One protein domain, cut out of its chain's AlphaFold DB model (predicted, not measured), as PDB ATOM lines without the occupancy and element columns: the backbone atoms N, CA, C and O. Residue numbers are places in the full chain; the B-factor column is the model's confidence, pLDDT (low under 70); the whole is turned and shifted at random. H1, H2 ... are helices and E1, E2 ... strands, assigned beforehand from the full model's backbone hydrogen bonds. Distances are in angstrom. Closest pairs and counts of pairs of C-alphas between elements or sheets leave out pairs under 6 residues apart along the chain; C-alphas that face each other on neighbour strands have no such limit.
ATOM      1  N   ARG A 133     132.155 179.979 178.097       91.38
ATOM      2  CA  ARG A 133     131.229 179.894 176.970       91.38
ATOM      3  C   ARG A 133     131.824 179.000 175.902       91.38
ATOM      4  O   ARG A 133     132.724 179.406 175.169       91.38
ATOM      5  N   VAL A 134     131.293 177.787 175.814       92.69
ATOM      6  CA  VAL A 134     131.645 176.842 174.756       92.69
ATOM      7  C   VAL A 134     130.976 177.286 173.453       92.69
ATOM      8  O   VAL A 134     129.793 177.631 173.437       92.69
ATOM      9  N   ARG A 135     131.752 177.331 172.374       92.25
ATOM     10  CA  ARG A 135     131.384 177.806 171.037       92.25
ATOM     11  C   ARG A 135     131.803 176.781 169.991       92.25
ATOM     12  O   ARG A 135     132.760 176.040 170.205       92.25
ATOM     13  N   GLY A 136     131.123 176.772 168.851       89.69
ATOM     14  CA  GLY A 136     131.394 175.825 167.778       89.69
ATOM     15  C   GLY A 136     131.016 174.380 168.087       89.69
ATOM     16  O   GLY A 136     130.327 174.073 169.062       89.69
ATOM     17  N   ILE A 137     131.455 173.489 167.202       88.25
ATOM     18  CA  ILE A 137     131.140 172.062 167.235       88.25
ATOM     19  C   ILE A 137     132.463 171.276 167.214       88.25
ATOM     20  O   ILE A 137     133.216 171.419 166.241       88.25
ATOM     21  N   PRO A 138     132.743 170.437 168.236       89.31
ATOM     22  CA  PRO A 138     133.902 169.548 168.230       89.31
ATOM     23  C   PRO A 138     133.976 168.712 166.948       89.31
ATOM     24  O   PRO A 138     132.961 168.205 166.467       89.31
ATOM     25  N   GLY A 139     135.171 168.590 166.379       87.50
ATOM     26  CA  GLY A 139     135.444 167.862 165.139       87.50
ATOM     27  C   GLY A 139     135.025 168.581 163.850       87.50
ATOM     28  O   GLY A 139     135.324 168.094 162.762       87.50
ATOM     29  N   VAL A 140     134.359 169.743 163.920       91.56
ATOM     30  CA  VAL A 140     133.893 170.479 162.732       91.56
ATOM     31  C   VAL A 140     134.718 171.743 162.528       91.56
ATOM     32  O   VAL A 140     134.482 172.760 163.176       91.56
ATOM     33  N   THR A 141     135.647 171.722 161.571       93.69
ATOM     34  CA  THR A 141     136.573 172.845 161.357       93.69
ATOM     35  C   THR A 141     135.911 174.105 160.807       93.69
ATOM     36  O   THR A 141     135.960 175.144 161.451       93.69
ATOM     37  N   ASN A 142     135.291 174.054 159.622       94.12
ATOM     38  CA  ASN A 142     134.936 175.277 158.885       94.12
ATOM     39  C   ASN A 142     133.896 176.146 159.610       94.12
ATOM     40  O   ASN A 142     134.071 177.358 159.709       94.12
ATOM     41  N   ALA A 143     132.827 175.536 160.130       94.06
ATOM     42  CA  ALA A 143     131.788 176.267 160.857       94.06
ATOM     43  C   ALA A 143     132.343 176.881 162.153       94.06
ATOM     44  O   ALA A 143     132.148 178.069 162.409       94.06
ATOM     45  N   THR A 144     133.103 176.095 162.921       95.38
ATOM     46  CA  THR A 144     133.722 176.543 164.172       95.38
ATOM     47  C   THR A 144     134.775 177.621 163.938       95.38
ATOM     48  O   THR A 144     134.841 178.586 164.693       95.38
ATOM     49  N   LEU A 145     135.552 177.522 162.857       97.31
ATOM     50  CA  LEU A 145     136.529 178.535 162.465       97.31
ATOM     51  C   LEU A 145     135.851 179.868 162.138       97.31
ATOM     52  O   LEU A 145     136.303 180.906 162.607       97.31
ATOM     53  N   ILE A 146     134.752 179.862 161.380       96.69
ATOM     54  CA  ILE A 146     133.989 181.090 161.103       96.69
ATOM     55  C   ILE A 146     133.511 181.721 162.416       96.69
ATOM     56  O   ILE A 146     133.673 182.925 162.616       96.69
ATOM     57  N   GLU A 147     132.974 180.915 163.333       96.94
ATOM     58  CA  GLU A 147     132.535 181.397 164.643       96.94
ATOM     59  C   GLU A 147     133.701 181.956 165.475       96.94
ATOM     60  O   GLU A 147     133.566 183.029 166.069       96.94
ATOM     61  N   PHE A 148     134.861 181.293 165.469       97.25
ATOM     62  CA  PHE A 148     136.087 181.773 166.110       97.25
ATOM     63  C   PHE A 148     136.485 183.153 165.583       97.25
ATOM     64  O   PHE A 148     136.691 184.082 166.365       97.25
ATOM     65  N   ILE A 149     136.522 183.313 164.256       97.19
ATOM     66  CA  ILE A 149     136.885 184.569 163.591       97.19
ATOM     67  C   ILE A 149     135.920 185.686 163.985       97.19
ATOM     68  O   ILE A 149     136.366 186.778 164.341       97.19
ATOM     69  N   ILE A 150     134.612 185.421 163.925       96.00
ATOM     70  CA  ILE A 150     133.575 186.404 164.258       96.00
ATOM     71  C   ILE A 150     133.715 186.849 165.715       96.00
ATOM     72  O   ILE A 150     133.746 188.052 165.976       96.00
ATOM     73  N   ASN A 151     133.840 185.904 166.651       94.12
ATOM     74  CA  ASN A 151     133.959 186.232 168.071       94.12
ATOM     75  C   ASN A 151     135.248 187.019 168.338       94.12
ATOM     76  O   ASN A 151     135.181 188.120 168.880       94.12
ATOM     77  N   LEU A 152     136.409 186.507 167.919       94.38
ATOM     78  CA  LEU A 152     137.691 187.156 168.189       94.38
ATOM     79  C   LEU A 152     137.752 188.563 167.578       94.38
ATOM     80  O   LEU A 152     138.058 189.522 168.283       94.38
ATOM     81  N   LYS A 153     137.398 188.728 166.294       93.75
ATOM     82  CA  LYS A 153     137.386 190.056 165.656       93.75
ATOM     83  C   LYS A 153     136.362 190.994 166.288       93.75
ATOM     84  O   LYS A 153     136.655 192.182 166.425       93.75
ATOM     85  N   GLY A 154     135.196 190.478 166.679       90.62
ATOM     86  CA  GLY A 154     134.166 191.246 167.375       90.62
ATOM     87  C   GLY A 154     134.697 191.847 168.675       90.62
ATOM     88  O   GLY A 154     134.635 193.060 168.857       90.62
ATOM     89  N   TYR A 155     135.312 191.028 169.529       87.69
ATOM     90  CA  TYR A 155     135.882 191.508 170.788       87.69
ATOM     91  C   TYR A 155     137.091 192.425 170.598       87.69
ATOM     92  O   TYR A 155     137.189 193.443 171.279       87.69
ATOM     93  N   LEU A 156     137.989 192.119 169.655       89.12
ATOM     94  CA  LEU A 156     139.117 193.003 169.342       89.12
ATOM     95  C   LEU A 156     138.635 194.389 168.889       89.12
ATOM     96  O   LEU A 156     139.219 195.400 169.273       89.12
ATOM     97  N   SER A 157     137.547 194.444 168.116       88.56
ATOM     98  CA  SER A 157     136.949 195.704 167.650       88.56
ATOM     99  C   SER A 157     136.222 196.469 168.760       88.56
ATOM    100  O   SER A 157     136.019 197.672 168.630       88.56
ATOM    101  N   TRP A 158     135.847 195.801 169.854       83.75
ATOM    102  CA  TRP A 158     135.142 196.412 170.985       83.75
ATOM    103  C   TRP A 158     136.074 197.144 171.972       83.75
ATOM    104  O   TRP A 158     135.601 197.748 172.931       83.75
ATOM    105  N   GLY A 159     137.391 197.141 171.738       81.62
ATOM    106  CA  GLY A 159     138.363 197.831 172.597       81.62
ATOM    107  C   GLY A 159     139.025 196.913 173.625       81.62
ATOM    108  O   GLY A 159     139.154 197.264 174.796       81.62
ATOM    109  N   ALA A 160     139.414 195.714 173.190       84.56
ATOM    110  CA  ALA A 160     140.266 194.820 173.967       84.56
ATOM    111  C   ALA A 160     141.641 195.459 174.235       84.56
ATOM    112  O   ALA A 160     142.275 195.953 173.305       84.56
ATOM    113  N   ASP A 161     142.132 195.378 175.472       86.25
ATOM    114  CA  ASP A 161     143.484 195.833 175.834       86.25
ATOM    115  C   ASP A 161     144.502 194.694 175.773       86.25
ATOM    116  O   ASP A 161     145.654 194.855 175.355       86.25
ATOM    117  N   ARG A 162     144.073 193.525 176.255       91.19
ATOM    118  CA  ARG A 162     144.906 192.337 176.410       91.19
ATOM    119  C   ARG A 162     144.112 191.095 176.025       91.19
ATOM    120  O   ARG A 162     142.916 190.997 176.293       91.19
ATOM    121  N   LEU A 163     144.810 190.135 175.430       93.50
ATOM    122  CA  LEU A 163     144.275 188.836 175.030       93.50
ATOM    123  C   LEU A 163     145.117 187.731 175.667       93.50
ATOM    124  O   LEU A 163     146.342 187.722 175.519       93.50
ATOM    125  N   LEU A 164     144.466 186.821 176.381       95.44
ATOM    126  CA  LEU A 164     145.052 185.571 176.852       95.44
ATOM    127  C   LEU A 164     144.450 184.434 176.037       95.44
ATOM    128  O   LEU A 164     143.230 184.321 175.956       95.44
ATOM    129  N   VAL A 165     145.295 183.605 175.440       97.38
ATOM    130  CA  VAL A 165     144.892 182.439 174.656       97.38
ATOM    131  C   VAL A 165     145.490 181.196 175.288       97.38
ATOM    132  O   VAL A 165     146.693 181.144 175.536       97.38
ATOM    133  N   TYR A 166     144.659 180.188 175.510       97.94
ATOM    134  CA  TYR A 166     145.106 178.830 175.767       97.94
ATOM    135  C   TYR A 166     144.943 178.010 174.497       97.94
ATOM    136  O   TYR A 166     143.843 177.932 173.941       97.94
ATOM    137  N   ARG A 167     146.044 177.414 174.044       97.75
ATOM    138  CA  ARG A 167     146.053 176.411 172.985       97.75
ATOM    139  C   ARG A 167     146.134 175.050 173.662       97.75
ATOM    140  O   ARG A 167     147.138 174.732 174.289       97.75
ATOM    141  N   PHE A 168     145.061 174.275 173.591       97.50
ATOM    142  CA  PHE A 168     145.026 172.942 174.179       97.50
ATOM    143  C   PHE A 168     145.429 171.915 173.133       97.50
ATOM    144  O   PHE A 168     144.784 171.804 172.094       97.50
ATOM    145  N   HIS A 169     146.484 171.179 173.441       96.00
ATOM    146  CA  HIS A 169     147.030 170.090 172.656       96.00
ATOM    147  C   HIS A 169     146.431 168.775 173.141       96.00
ATOM    148  O   HIS A 169     146.695 168.337 174.266       96.00
ATOM    149  N   HIS A 170     145.623 168.158 172.283       94.06
ATOM    150  CA  HIS A 170     145.015 166.856 172.507       94.06
ATOM    151  C   HIS A 170     145.820 165.805 171.752       94.06
ATOM    152  O   HIS A 170     145.618 165.572 170.559       94.06
ATOM    153  N   LYS A 171     146.786 165.213 172.450       85.38
ATOM    154  CA  LYS A 171     147.609 164.133 171.909       85.38
ATOM    155  C   LYS A 171     146.858 162.811 172.045       85.38
ATOM    156  O   LYS A 171     146.982 162.158 173.076       85.38
ATOM    157  N   ASP A 172     146.102 162.447 171.013       69.75
ATOM    158  CA  ASP A 172     145.579 161.092 170.816       69.75
ATOM    159  C   ASP A 172     146.273 160.480 169.584       69.75
ATOM    160  O   ASP A 172     146.077 160.912 168.448       69.75
ATOM    161  N   ASP A 173     147.127 159.482 169.817       69.56
ATOM    162  CA  ASP A 173     147.879 158.743 168.791       69.56
ATOM    163  C   ASP A 173     148.721 159.625 167.828       69.56
ATOM    164  O   ASP A 173     149.474 160.495 168.271       69.56
ATOM    165  N   GLU A 174     148.679 159.359 166.510       67.12
ATOM    166  CA  GLU A 174     149.517 160.014 165.485       67.12
ATOM    167  C   GLU A 174     148.987 161.384 165.012       67.12
ATOM    168  O   GLU A 174     149.670 162.075 164.251       67.12
ATOM    169  N   LEU A 175     147.781 161.793 165.427       74.38
ATOM    170  CA  LEU A 175     147.138 163.030 164.976       74.38
ATOM    171  C   LEU A 175     146.771 163.917 166.166       74.38
ATOM    172  O   LEU A 175     145.880 163.610 166.946       74.38
ATOM    173  N   GLU A 176     147.421 165.072 166.267       87.19
ATOM    174  CA  GLU A 176     147.163 166.023 167.345       87.19
ATOM    175  C   GLU A 176     146.004 166.968 166.994       87.19
ATOM    176  O   GLU A 176     146.065 167.755 166.038       87.19
ATOM    177  N   GLY A 177     144.942 166.884 167.800       92.56
ATOM    178  CA  GLY A 177     143.808 167.803 167.784       92.56
ATOM    179  C   GLY A 177     144.065 169.026 168.663       92.56
ATOM    180  O   GLY A 177     144.767 168.954 169.671       92.56
ATOM    181  N   LEU A 178     143.479 170.165 168.296       96.25
ATOM    182  CA  LEU A 178     143.657 171.424 169.012       96.25
ATOM    183  C   LEU A 178     142.319 172.066 169.382       96.25
ATOM    184  O   LEU A 178     141.454 172.284 168.524       96.25
ATOM    185  N   SER A 179     142.202 172.455 170.653       97.44
ATOM    186  CA  SER A 179     141.192 173.410 171.119       97.44
ATOM    187  C   SER A 179     141.814 174.769 171.387       97.44
ATOM    188  O   SER A 179     142.978 174.880 171.770       97.44
ATOM    189  N   TYR A 180     141.006 175.816 171.265       98.44
ATOM    190  CA  TYR A 180     141.410 177.170 171.625       98.44
ATOM    191  C   TYR A 180     140.455 177.725 172.664       98.44
ATOM    192  O   TYR A 180     139.240 177.661 172.489       98.44
ATOM    193  N   ALA A 181     140.990 178.319 173.722       97.56
ATOM    194  CA  ALA A 181     140.232 179.220 174.573       97.56
ATOM    195  C   ALA A 181     140.865 180.597 174.535       97.56
ATOM    196  O   ALA A 181     142.088 180.713 174.553       97.56
ATOM    197  N   PHE A 182     140.053 181.645 174.529       96.31
ATOM    198  CA  PHE A 182     140.569 182.983 174.749       96.31
ATOM    199  C   PHE A 182     139.747 183.760 175.765       96.31
ATOM    200  O   PHE A 182     138.524 183.634 175.837       96.31
ATOM    201  N   LEU A 183     140.458 184.579 176.529       93.31
ATOM    202  CA  LEU A 183     139.929 185.562 177.455       93.31
ATOM    203  C   LEU A 183     140.375 186.937 176.979       93.31
ATOM    204  O   LEU A 183     141.562 187.176 176.731       93.31
ATOM    205  N   ILE A 184     139.409 187.837 176.865       84.88
ATOM    206  CA  ILE A 184     139.656 189.227 176.516       84.88
ATOM    207  C   ILE A 184     139.335 190.083 177.720       84.88
ATOM    208  O   ILE A 184     138.272 189.966 178.327       84.88
ATOM    209  N   GLU A 185     140.274 190.956 178.039       80.44
ATOM    210  CA  GLU A 185     140.110 191.959 179.069       80.44
ATOM    211  C   GLU A 185     139.992 193.327 178.400       80.44
ATOM    212  O   GLU A 185     140.828 193.712 177.573       80.44
ATOM    213  N   SER A 186     138.949 194.062 178.770       72.88
ATOM    214  CA  SER A 186     138.782 195.468 178.419       72.88
ATOM    215  C   SER A 186     138.655 196.258 179.711       72.88
ATOM    216  O   SER A 186     137.690 196.086 180.456       72.88
ATOM    217  N   ARG A 187     139.644 197.104 180.007       67.25
ATOM    218  CA  ARG A 187     139.688 197.876 181.260       67.25
ATOM    219  C   ARG A 187     138.850 199.149 181.206       67.25
ATOM    220  O   ARG A 187     138.683 199.814 182.225       67.25
ATOM    221  N   TYR A 188     138.335 199.490 180.027       65.50
ATOM    222  CA  TYR A 188     137.544 200.699 179.797       65.50
ATOM    223  C   TYR A 188     136.039 200.485 179.957       65.50
ATOM    224  O   TYR A 188     135.279 201.452 179.939       65.50
ATOM    225  N   LEU A 189     135.588 199.239 180.104       59.06
ATOM    226  CA  LEU A 189     134.181 198.949 180.332       59.06
ATOM    227  C   LEU A 189     133.865 199.054 181.826       59.06
ATOM    228  O   LEU A 189     134.539 198.465 182.666       59.06
ATOM    229  N   PHE A 190     132.788 199.773 182.150       56.28
ATOM    230  CA  PHE A 190     132.260 199.896 183.518       56.28
ATOM    231  C   PHE A 190     131.824 198.552 184.130       56.28
ATOM    232  O   PHE A 190     131.603 198.465 185.336       56.28
ATOM    233  N   TYR A 191     131.712 197.509 183.306       57.97
ATOM    234  CA  TYR A 191     131.397 196.150 183.709       57.97
ATOM    235  C   TYR A 191     132.525 195.225 183.257       57.97
ATOM    236  O   TYR A 191     132.875 195.208 182.076       57.97
ATOM    237  N   ASP A 192     133.061 194.441 184.191       63.41
ATOM    238  CA  ASP A 192     134.024 193.380 183.900       63.41
ATOM    239  C   ASP A 192     133.318 192.259 183.118       63.41
ATOM    240  O   ASP A 192     132.755 191.325 183.685       63.41
ATOM    241  N   TYR A 193     133.281 192.408 181.793       66.38
ATOM    242  CA  TYR A 193     132.664 191.466 180.855       66.38
ATOM    243  C   TYR A 193     133.659 190.394 180.376       66.38
ATOM    244  O   TYR A 193     133.570 189.921 179.241       66.38
ATOM    245  N   SER A 194     134.620 190.010 181.222       78.81
ATOM    246  CA  SER A 194     135.623 189.001 180.886       78.81
ATOM    247  C   SER A 194     135.091 187.580 181.136       78.81
ATOM    248  O   SER A 194     134.765 187.183 182.254       78.81
ATOM    249  N   PHE A 195     134.974 186.796 180.066       87.50
ATOM    250  CA  PHE A 195     134.648 185.367 180.107       87.50
ATOM    251  C   PHE A 195     135.476 184.607 179.078       87.50
ATOM    252  O   PHE A 195     135.954 185.177 178.093       87.50
ATOM    253  N   TRP A 196     135.623 183.306 179.291       93.50
ATOM    254  CA  TRP A 196     136.329 182.430 178.373       93.50
ATOM    255  C   TRP A 196     135.441 182.055 177.195       93.50
ATOM    256  O   TRP A 196     134.369 181.480 177.375       93.50
ATOM    257  N   CYS A 197     135.901 182.330 175.979       94.75
ATOM    258  CA  CYS A 197     135.343 181.742 174.765       94.75
ATOM    259  C   CYS A 197     136.149 180.494 174.423       94.75
ATOM    260  O   CYS A 197     137.337 180.612 174.130       94.75
ATOM    261  N   VAL A 198     135.520 179.320 174.455       96.62
ATOM    262  CA  VAL A 198     136.191 178.031 174.247       96.62
ATOM    263  C   VAL A 198     135.677 177.359 172.984       96.62
ATOM    264  O   VAL A 198     134.475 177.179 172.830       96.62
ATOM    265  N   PHE A 199     136.592 176.951 172.113       97.25
ATOM    266  CA  PHE A 199     136.345 176.284 170.840       97.25
ATOM    267  C   PHE A 199     136.985 174.889 170.892       97.25
ATOM    268  O   PHE A 199     138.202 174.777 170.709       97.25
ATOM    269  N   PRO A 200     136.201 173.842 171.207       95.12
ATOM    270  CA  PRO A 200     136.707 172.495 171.436       95.12
ATOM    271  C   PRO A 200     137.062 171.777 170.125       95.12
ATOM    272  O   PRO A 200     136.280 171.797 169.179       95.12
ATOM    273  N   THR A 201     138.236 171.149 170.103       92.50
ATOM    274  CA  THR A 201     138.823 170.241 169.105       92.50
ATOM    275  C   THR A 201     138.319 170.450 167.679       92.50
ATOM    276  O   THR A 201     137.640 169.593 167.119       92.50
ATOM    277  N   PHE A 202     138.601 171.601 167.068       93.62
ATOM    278  CA  PHE A 202     138.080 171.917 165.726       93.62
ATOM    279  C   PHE A 202     139.162 172.040 164.651       93.62
ATOM    280  O   PHE A 202     138.843 172.105 163.464       93.62
ATOM    281  N   VAL A 203     140.436 172.053 165.040       94.81
ATOM    282  CA  VAL A 203     141.591 172.058 164.129       94.81
ATOM    283  C   VAL A 203     142.609 171.022 164.586       94.81
ATOM    284  O   VAL A 203     142.480 170.465 165.673       94.81
ATOM    285  N   GLY A 204     143.611 170.751 163.757       91.94
ATOM    286  CA  GLY A 204     144.688 169.821 164.084       91.94
ATOM    287  C   GLY A 204     145.981 170.208 163.382       91.94
ATOM    288  O   GLY A 204     145.968 171.025 162.457       91.94
ATOM    289  N   THR A 205     147.100 169.638 163.823       87.94
ATOM    290  CA  THR A 205     148.434 169.950 163.276       87.94
ATOM    291  C   THR A 205     148.771 169.175 161.999       87.94
ATOM    292  O   THR A 205     149.762 169.483 161.338       87.94
ATOM    293  N   ALA A 206     147.914 168.235 161.589       82.19
ATOM    294  CA  ALA A 206     148.025 167.479 160.345       82.19
ATOM    295  C   ALA A 206     146.648 167.246 159.685       82.19
ATOM    296  O   ALA A 206     145.599 167.389 160.314       82.19
ATOM    297  N   GLY A 207     146.651 166.876 158.398       75.88
ATOM    298  CA  GLY A 207     145.440 166.577 157.615       75.88
ATOM    299  C   GLY A 207     144.811 167.795 156.917       75.88
ATOM    300  O   GLY A 207     145.193 168.927 157.164       75.88
ATOM    301  N   GLY A 208     143.851 167.570 156.010       84.12
ATOM    302  CA  GLY A 208     143.330 168.582 155.072       84.12
ATOM    303  C   GLY A 208     142.745 169.857 155.703       84.12
ATOM    304  O   GLY A 208     143.438 170.854 155.897       84.12
ATOM    305  N   THR A 209     141.437 169.870 155.975       88.12
ATOM    306  CA  THR A 209     140.742 171.073 156.476       88.12
ATOM    307  C   THR A 209     141.198 171.481 157.877       88.12
ATOM    308  O   THR A 209     141.294 172.677 158.145       88.12
ATOM    309  N   GLY A 210     141.537 170.517 158.740       89.56
ATOM    310  CA  GLY A 210     142.029 170.761 160.100       89.56
ATOM    311  C   GLY A 210     143.300 171.614 160.132       89.56
ATOM    312  O   GLY A 210     143.321 172.629 160.828       89.56
ATOM    313  N   TYR A 211     144.310 171.273 159.322       94.00
ATOM    314  CA  TYR A 211     145.559 172.039 159.246       94.00
ATOM    315  C   TYR A 211     145.353 173.432 158.645       94.00
ATOM    316  O   TYR A 211     145.858 174.421 159.172       94.00
ATOM    317  N   SER A 212     144.551 173.551 157.580       94.31
ATOM    318  CA  SER A 212     144.210 174.868 157.018       94.31
ATOM    319  C   SER A 212     143.501 175.759 158.044       94.31
ATOM    320  O   SER A 212     143.732 176.971 158.078       94.31
ATOM    321  N   GLY A 213     142.641 175.171 158.881       95.94
ATOM    322  CA  GLY A 213     141.993 175.874 159.983       95.94
ATOM    323  C   GLY A 213     142.995 176.333 161.038       95.94
ATOM    324  O   GLY A 213     142.959 177.498 161.423       95.94
ATOM    325  N   TYR A 214     143.926 175.462 161.438       96.69
ATOM    326  CA  TYR A 214     145.014 175.798 162.359       96.69
ATOM    327  C   TYR A 214     145.834 176.996 161.857       96.69
ATOM    328  O   TYR A 214     145.925 178.008 162.548       96.69
ATOM    329  N   ILE A 215     146.325 176.946 160.615       97.25
ATOM    330  CA  ILE A 215     147.087 178.048 160.003       97.25
ATOM    331  C   ILE A 215     146.282 179.354 159.982       97.25
ATOM    332  O   ILE A 215     146.832 180.434 160.204       97.25
ATOM    333  N   THR A 216     144.969 179.270 159.753       97.38
ATOM    334  CA  THR A 216     144.092 180.448 159.765       97.38
ATOM    335  C   THR A 216     143.960 181.043 161.168       97.38
ATOM    336  O   THR A 216     144.070 182.259 161.315       97.38
ATOM    337  N   VAL A 217     143.752 180.212 162.197       97.69
ATOM    338  CA  VAL A 217     143.697 180.660 163.600       97.69
ATOM    339  C   VAL A 217     145.000 181.355 163.982       97.69
ATOM    340  O   VAL A 217     144.971 182.492 164.452       97.69
ATOM    341  N   GLU A 218     146.135 180.716 163.707       97.75
ATOM    342  CA  GLU A 218     147.462 181.241 164.029       97.75
ATOM    343  C   GLU A 218     147.749 182.572 163.335       97.75
ATOM    344  O   GLU A 218     148.168 183.532 163.980       97.75
ATOM    345  N   SER A 219     147.429 182.684 162.043       97.75
ATOM    346  CA  SER A 219     147.571 183.939 161.295       97.75
ATOM    347  C   SER A 219     146.792 185.091 161.944       97.75
ATOM    348  O   SER A 219     147.307 186.201 162.091       97.75
ATOM    349  N   ILE A 220     145.569 184.831 162.415       97.19
ATOM    350  CA  ILE A 220     144.736 185.850 163.069       97.19
ATOM    351  C   ILE A 220     145.293 186.232 164.443       97.19
ATOM    352  O   ILE A 220     145.250 187.407 164.816       97.19
ATOM    353  N   LEU A 221     145.831 185.273 165.200       97.31
ATOM    354  CA  LEU A 221     146.495 185.559 166.473       97.31
ATOM    355  C   LEU A 221     147.769 186.395 166.268       97.31
ATOM    356  O   LEU A 221     148.018 187.324 167.040       97.31
ATOM    357  N   GLU A 222     148.527 186.145 165.199       97.38
ATOM    358  CA  GLU A 222     149.668 186.978 164.799       97.38
ATOM    359  C   GLU A 222     149.247 188.389 164.366       97.38
ATOM    360  O   GLU A 222     149.905 189.377 164.699       97.38
ATOM    361  N   GLU A 223     148.117 188.537 163.673       96.12
ATOM    362  CA  GLU A 223     147.541 189.857 163.399       96.12
ATOM    363  C   GLU A 223     147.107 190.580 164.682       96.12
ATOM    364  O   GLU A 223     147.300 191.793 164.798       96.12
ATOM    365  N   ALA A 224     146.548 189.859 165.658       95.12
ATOM    366  CA  ALA A 224     146.144 190.425 166.944       95.12
ATOM    367  C   ALA A 224     147.351 190.907 167.768       95.12
ATOM    368  O   ALA A 224     147.294 192.000 168.335       95.12
ATOM    369  N   LYS A 225     148.469 190.161 167.759       95.94
ATOM    370  CA  LYS A 225     149.743 190.545 168.405       95.94
ATOM    371  C   LYS A 225     150.280 191.896 167.935       95.94
ATOM    372  O   LYS A 225     150.928 192.597 168.706       95.94
ATOM    373  N   LYS A 226     149.998 192.285 166.687       94.62
ATOM    374  CA  LYS A 226     150.400 193.593 166.135       94.62
ATOM    375  C   LYS A 226     149.582 194.758 166.698       94.62
ATOM    376  O   LYS A 226     149.994 195.903 166.546       94.62
ATOM    377  N   LYS A 227     148.413 194.485 167.286       92.19
ATOM    378  CA  LYS A 227     147.458 195.501 167.753       92.19
ATOM    379  C   LYS A 227     147.405 195.608 169.272       92.19
ATOM    380  O   LYS A 227     147.270 196.712 169.785       92.19
ATOM    381  N   ILE A 228     147.485 194.480 169.974       92.75
ATOM    382  CA  ILE A 228     147.312 194.404 171.429       92.75
ATOM    383  C   ILE A 228     148.308 193.433 172.061       92.75
ATOM    384  O   ILE A 228     148.929 192.616 171.379       92.75
ATOM    385  N   LYS A 229     148.435 193.475 173.393       93.00
ATOM    386  CA  LYS A 229     149.248 192.496 174.123       93.00
ATOM    387  C   LYS A 229     148.553 191.133 174.105       93.00
ATOM    388  O   LYS A 229     147.503 190.967 174.727       93.00
ATOM    389  N   VAL A 230     149.167 190.152 173.448       95.31
ATOM    390  CA  VAL A 230     148.682 188.767 173.404       95.31
ATOM    391  C   VAL A 230     149.645 187.853 174.160       95.31
ATOM    392  O   VAL A 230     150.849 187.880 173.902       95.31
ATOM    393  N   LYS A 231     149.117 187.020 175.059       95.31
ATOM    394  CA  LYS A 231     149.824 185.891 175.680       95.31
ATOM    395  C   LYS A 231     149.169 184.612 175.184       95.31
ATOM    396  O   LYS A 231     147.958 184.468 175.311       95.31
ATOM    397  N   ILE A 232     149.960 183.716 174.609       96.75
ATOM    398  CA  ILE A 232     149.520 182.375 174.215       96.75
ATOM    399  C   ILE A 232     150.209 181.396 175.159       96.75
ATOM    400  O   ILE A 232     151.412 181.522 175.387       96.75
ATOM    401  N   VAL A 233     149.446 180.475 175.737       95.88
ATOM    402  CA  VAL A 233     149.958 179.405 176.595       95.88
ATOM    403  C   VAL A 233     149.520 178.075 176.002       95.88
ATOM    404  O   VAL A 233     148.324 177.846 175.814       95.88
ATOM    405  N   ASP A 234     150.489 177.218 175.711       96.31
ATOM    406  CA  ASP A 234     150.247 175.859 175.240       96.31
ATOM    407  C   ASP A 234     150.008 174.938 176.444       96.31
ATOM    408  O   ASP A 234     150.771 174.947 177.414       96.31
ATOM    409  N   ILE A 235     148.923 174.169 176.398       96.06
ATOM    410  CA  ILE A 235     148.477 173.274 177.467       96.06
ATOM    411  C   ILE A 235     148.260 171.888 176.878       96.06
ATOM    412  O   ILE A 235     147.432 171.714 175.992       96.06
ATOM    413  N   GLU A 236     148.952 170.881 177.394       94.69
ATOM    414  CA  GLU A 236     148.684 169.490 177.029       94.69
ATOM    415  C   GLU A 236     147.591 168.922 177.935       94.69
ATOM    416  O   GLU A 236     147.707 168.986 179.161       94.69
ATOM    417  N   VAL A 237     146.525 168.388 177.338       94.25
ATOM    418  CA  VAL A 237     145.418 167.761 178.072       94.25
ATOM    419  C   VAL A 237     144.730 166.714 177.190       94.25
ATOM    420  O   VAL A 237     144.457 167.001 176.018       94.25
ATOM    421  N   PRO A 238     144.406 165.516 177.713       93.31
ATOM    422  CA  PRO A 238     143.607 164.543 176.974       93.31
ATOM    423  C   PRO A 238     142.276 165.147 176.510       93.31
ATOM    424  O   PRO A 238     141.609 165.852 177.273       93.31
ATOM    425  N   GLU A 239     141.860 164.861 175.273       92.94
ATOM    426  CA  GLU A 239     140.605 165.406 174.733       92.94
ATOM    427  C   GLU A 239     139.408 165.026 175.612       92.94
ATOM    428  O   GLU A 239     138.560 165.860 175.932       92.94
ATOM    429  N   SER A 240     139.363 163.766 176.046       91.88
ATOM    430  CA  SER A 240     138.292 163.240 176.894       91.88
ATOM    431  C   SER A 240     138.141 164.017 178.206       91.88
ATOM    432  O   SER A 240     137.023 164.406 178.555       91.88
ATOM    433  N   GLU A 241     139.252 164.308 178.888       94.25
ATOM    434  CA  GLU A 241     139.281 165.098 180.123       94.25
ATOM    435  C   GLU A 241     138.790 166.530 179.876       94.25
ATOM    436  O   GLU A 241     137.941 167.043 180.613       94.25
ATOM    437  N   PHE A 242     139.270 167.162 178.802       95.19
ATOM    438  CA  PHE A 242     138.885 168.522 178.442       95.19
ATOM    439  C   PHE A 242     137.387 168.634 178.132       95.19
ATOM    440  O   PHE A 242     136.688 169.484 178.689       95.19
ATOM    441  N   LEU A 243     136.856 167.740 177.295       93.00
ATOM    442  CA  LEU A 243     135.435 167.726 176.949       93.00
ATOM    443  C   LEU A 243     134.548 167.406 178.158       93.00
ATOM    444  O   LEU A 243     133.465 167.979 178.291       93.00
ATOM    445  N   GLU A 244     134.976 166.513 179.057       92.75
ATOM    446  CA  GLU A 244     134.246 166.233 180.296       92.75
ATOM    447  C   GLU A 244     134.196 167.464 181.210       92.75
ATOM    448  O   GLU A 244     133.130 167.806 181.734       92.75
ATOM    449  N   PHE A 245     135.321 168.165 181.365       93.75
ATOM    450  CA  PHE A 245     135.380 169.416 182.111       93.75
ATOM    451  C   PHE A 245     134.424 170.466 181.532       93.75
ATOM    452  O   PHE A 245     133.643 171.060 182.282       93.75
ATOM    453  N   LEU A 246     134.418 170.663 180.209       92.88
ATOM    454  CA  LEU A 246     133.511 171.615 179.565       92.88
ATOM    455  C   LEU A 246     132.043 171.233 179.776       92.88
ATOM    456  O   LEU A 246     131.242 172.092 180.129       92.88
ATOM    457  N   ARG A 247     131.683 169.950 179.658       88.56
ATOM    458  CA  ARG A 247     130.306 169.476 179.907       88.56
ATOM    459  C   ARG A 247     129.836 169.736 181.339       88.56
ATOM    460  O   ARG A 247     128.658 170.014 181.546       88.56
ATOM    461  N   LYS A 248     130.731 169.637 182.327       87.44
ATOM    462  CA  LYS A 248     130.414 169.935 183.735       87.44
ATOM    463  C   LYS A 248     130.209 171.432 183.983       87.44
ATOM    464  O   LYS A 248     129.408 171.787 184.846       87.44
ATOM    465  N   ASN A 249     130.920 172.282 183.241       81.81
ATOM    466  CA  ASN A 249     130.921 173.737 183.417       81.81
ATOM    467  C   ASN A 249     129.988 174.490 182.456       81.81
ATOM    468  O   ASN A 249     129.712 175.667 182.690       81.81
ATOM    469  N   ASP A 250     129.458 173.837 181.418       72.06
ATOM    470  CA  ASP A 250     128.456 174.414 180.520       72.06
ATOM    471  C   ASP A 250     127.100 174.553 181.237       72.06
ATOM    472  O   ASP A 250     126.185 173.724 181.176       72.06
ATOM    473  N   SER A 251     126.996 175.647 181.985       54.44
ATOM    474  CA  SER A 251     125.846 176.033 182.794       54.44
ATOM    475  C   SER A 251     124.607 176.389 181.965       54.44
ATOM    476  O   SER A 251     123.514 176.455 182.536       54.44
ATOM    477  N   ASN A 252     124.707 176.513 180.633       51.16
ATOM    478  CA  ASN A 252     123.519 176.641 179.789       51.16
ATOM    479  C   ASN A 252     122.637 175.389 179.880       51.16
ATOM    480  O   ASN A 252     121.422 175.526 179.951       51.16
ATOM    481  N   ILE A 253     123.198 174.179 179.998       49.56
ATOM    482  CA  ILE A 253     122.400 172.943 180.112       49.56
ATOM    483  C   ILE A 253     121.776 172.789 181.504       49.56
ATOM    484  O   ILE A 253     120.644 172.318 181.613       49.56
ATOM    485  N   ARG A 254     122.467 173.202 182.572       44.41
ATOM    486  CA  ARG A 254     121.948 173.088 183.946       44.41
ATOM    487  C   ARG A 254     120.818 174.090 184.197       44.41
ATOM    488  O   ARG A 254     119.749 173.701 184.652       44.41
ATOM    489  N   ARG A 255     120.997 175.337 183.748       46.38
ATOM    490  CA  ARG A 255     119.987 176.398 183.839       46.38
ATOM    491  C   ARG A 255     118.816 176.167 182.875       46.38
ATOM    492  O   ARG A 255     117.679 176.415 183.258       46.38
TER     493      ARG A 255
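This is residues 133 to 255 of the 310 residues of an uncharacterized protein of Candidatus Bathyarchaeota archaeon (UniProt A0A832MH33). Two long helices, H1 and H2, lie side by side over one face of a twisted four-stranded sheet, and the shorter H3 covers part of the other face, making three layers. A last short turn, H4, lies away from the sheet. The 123 printed residues hold, in order, H1 E1 E2 E3 H2 E4 H3 H4; the mixed sheet runs E3 E2 E1 E4, and the class is mixed, helices and strands. The whole is compact, with a radius of gyration of the C-alphas of 14.4 A and spans of 45 by 37 by 24 A.

H1, residues 141 to 157, begins at C-alpha 141 (136.573, 172.845, 161.357) and is 23.7 A long. E1, 162 to 172, measures 31.7 A, E2, 175 to 185, 32.9 A. E3, 196 to 204, bends by 60 degrees at residue 201. H2, 208 to 225, measures 26.5 A, E4, 229 to 236, 23.2 A. H3 is 239 to 249; H4, 251 to 255, ends at C-alpha 255 (119.987, 176.398, 183.839).

E1, E2 and E3 form a meander, each the antiparallel neighbour of the one before, with N 166 and O 181 at 2.8 A and N 199 and O 180 at 2.8 A. E4 is parallel to E1, with N 165 and O 231 at 2.8 A. E3, H2 and E4 make a split strand-helix-strand unit, two strands running the same way with E2 and E1 between them; its crossover is right-handed. H1 and H2 touch at Thr 141 and Gly 210, C-alphas 6.0 A apart, at a shallow tilt of 7 degrees, the same way. H3 is on the opposite face, at a height over the sheet of 10.5 A; its closest C-alpha pair with E1 is Glu 239 and His 170, 5.1 A. In the four helices every O i to N i+4 pair is within hydrogen-bond range.

The C-alphas farthest apart, those of Glu 174 and Phe 190, are 47.0 A apart. The printed part has no cut, and no link is long. Residues 172 to 174, 187 to 193 and 251 to 255 have pLDDT under 70.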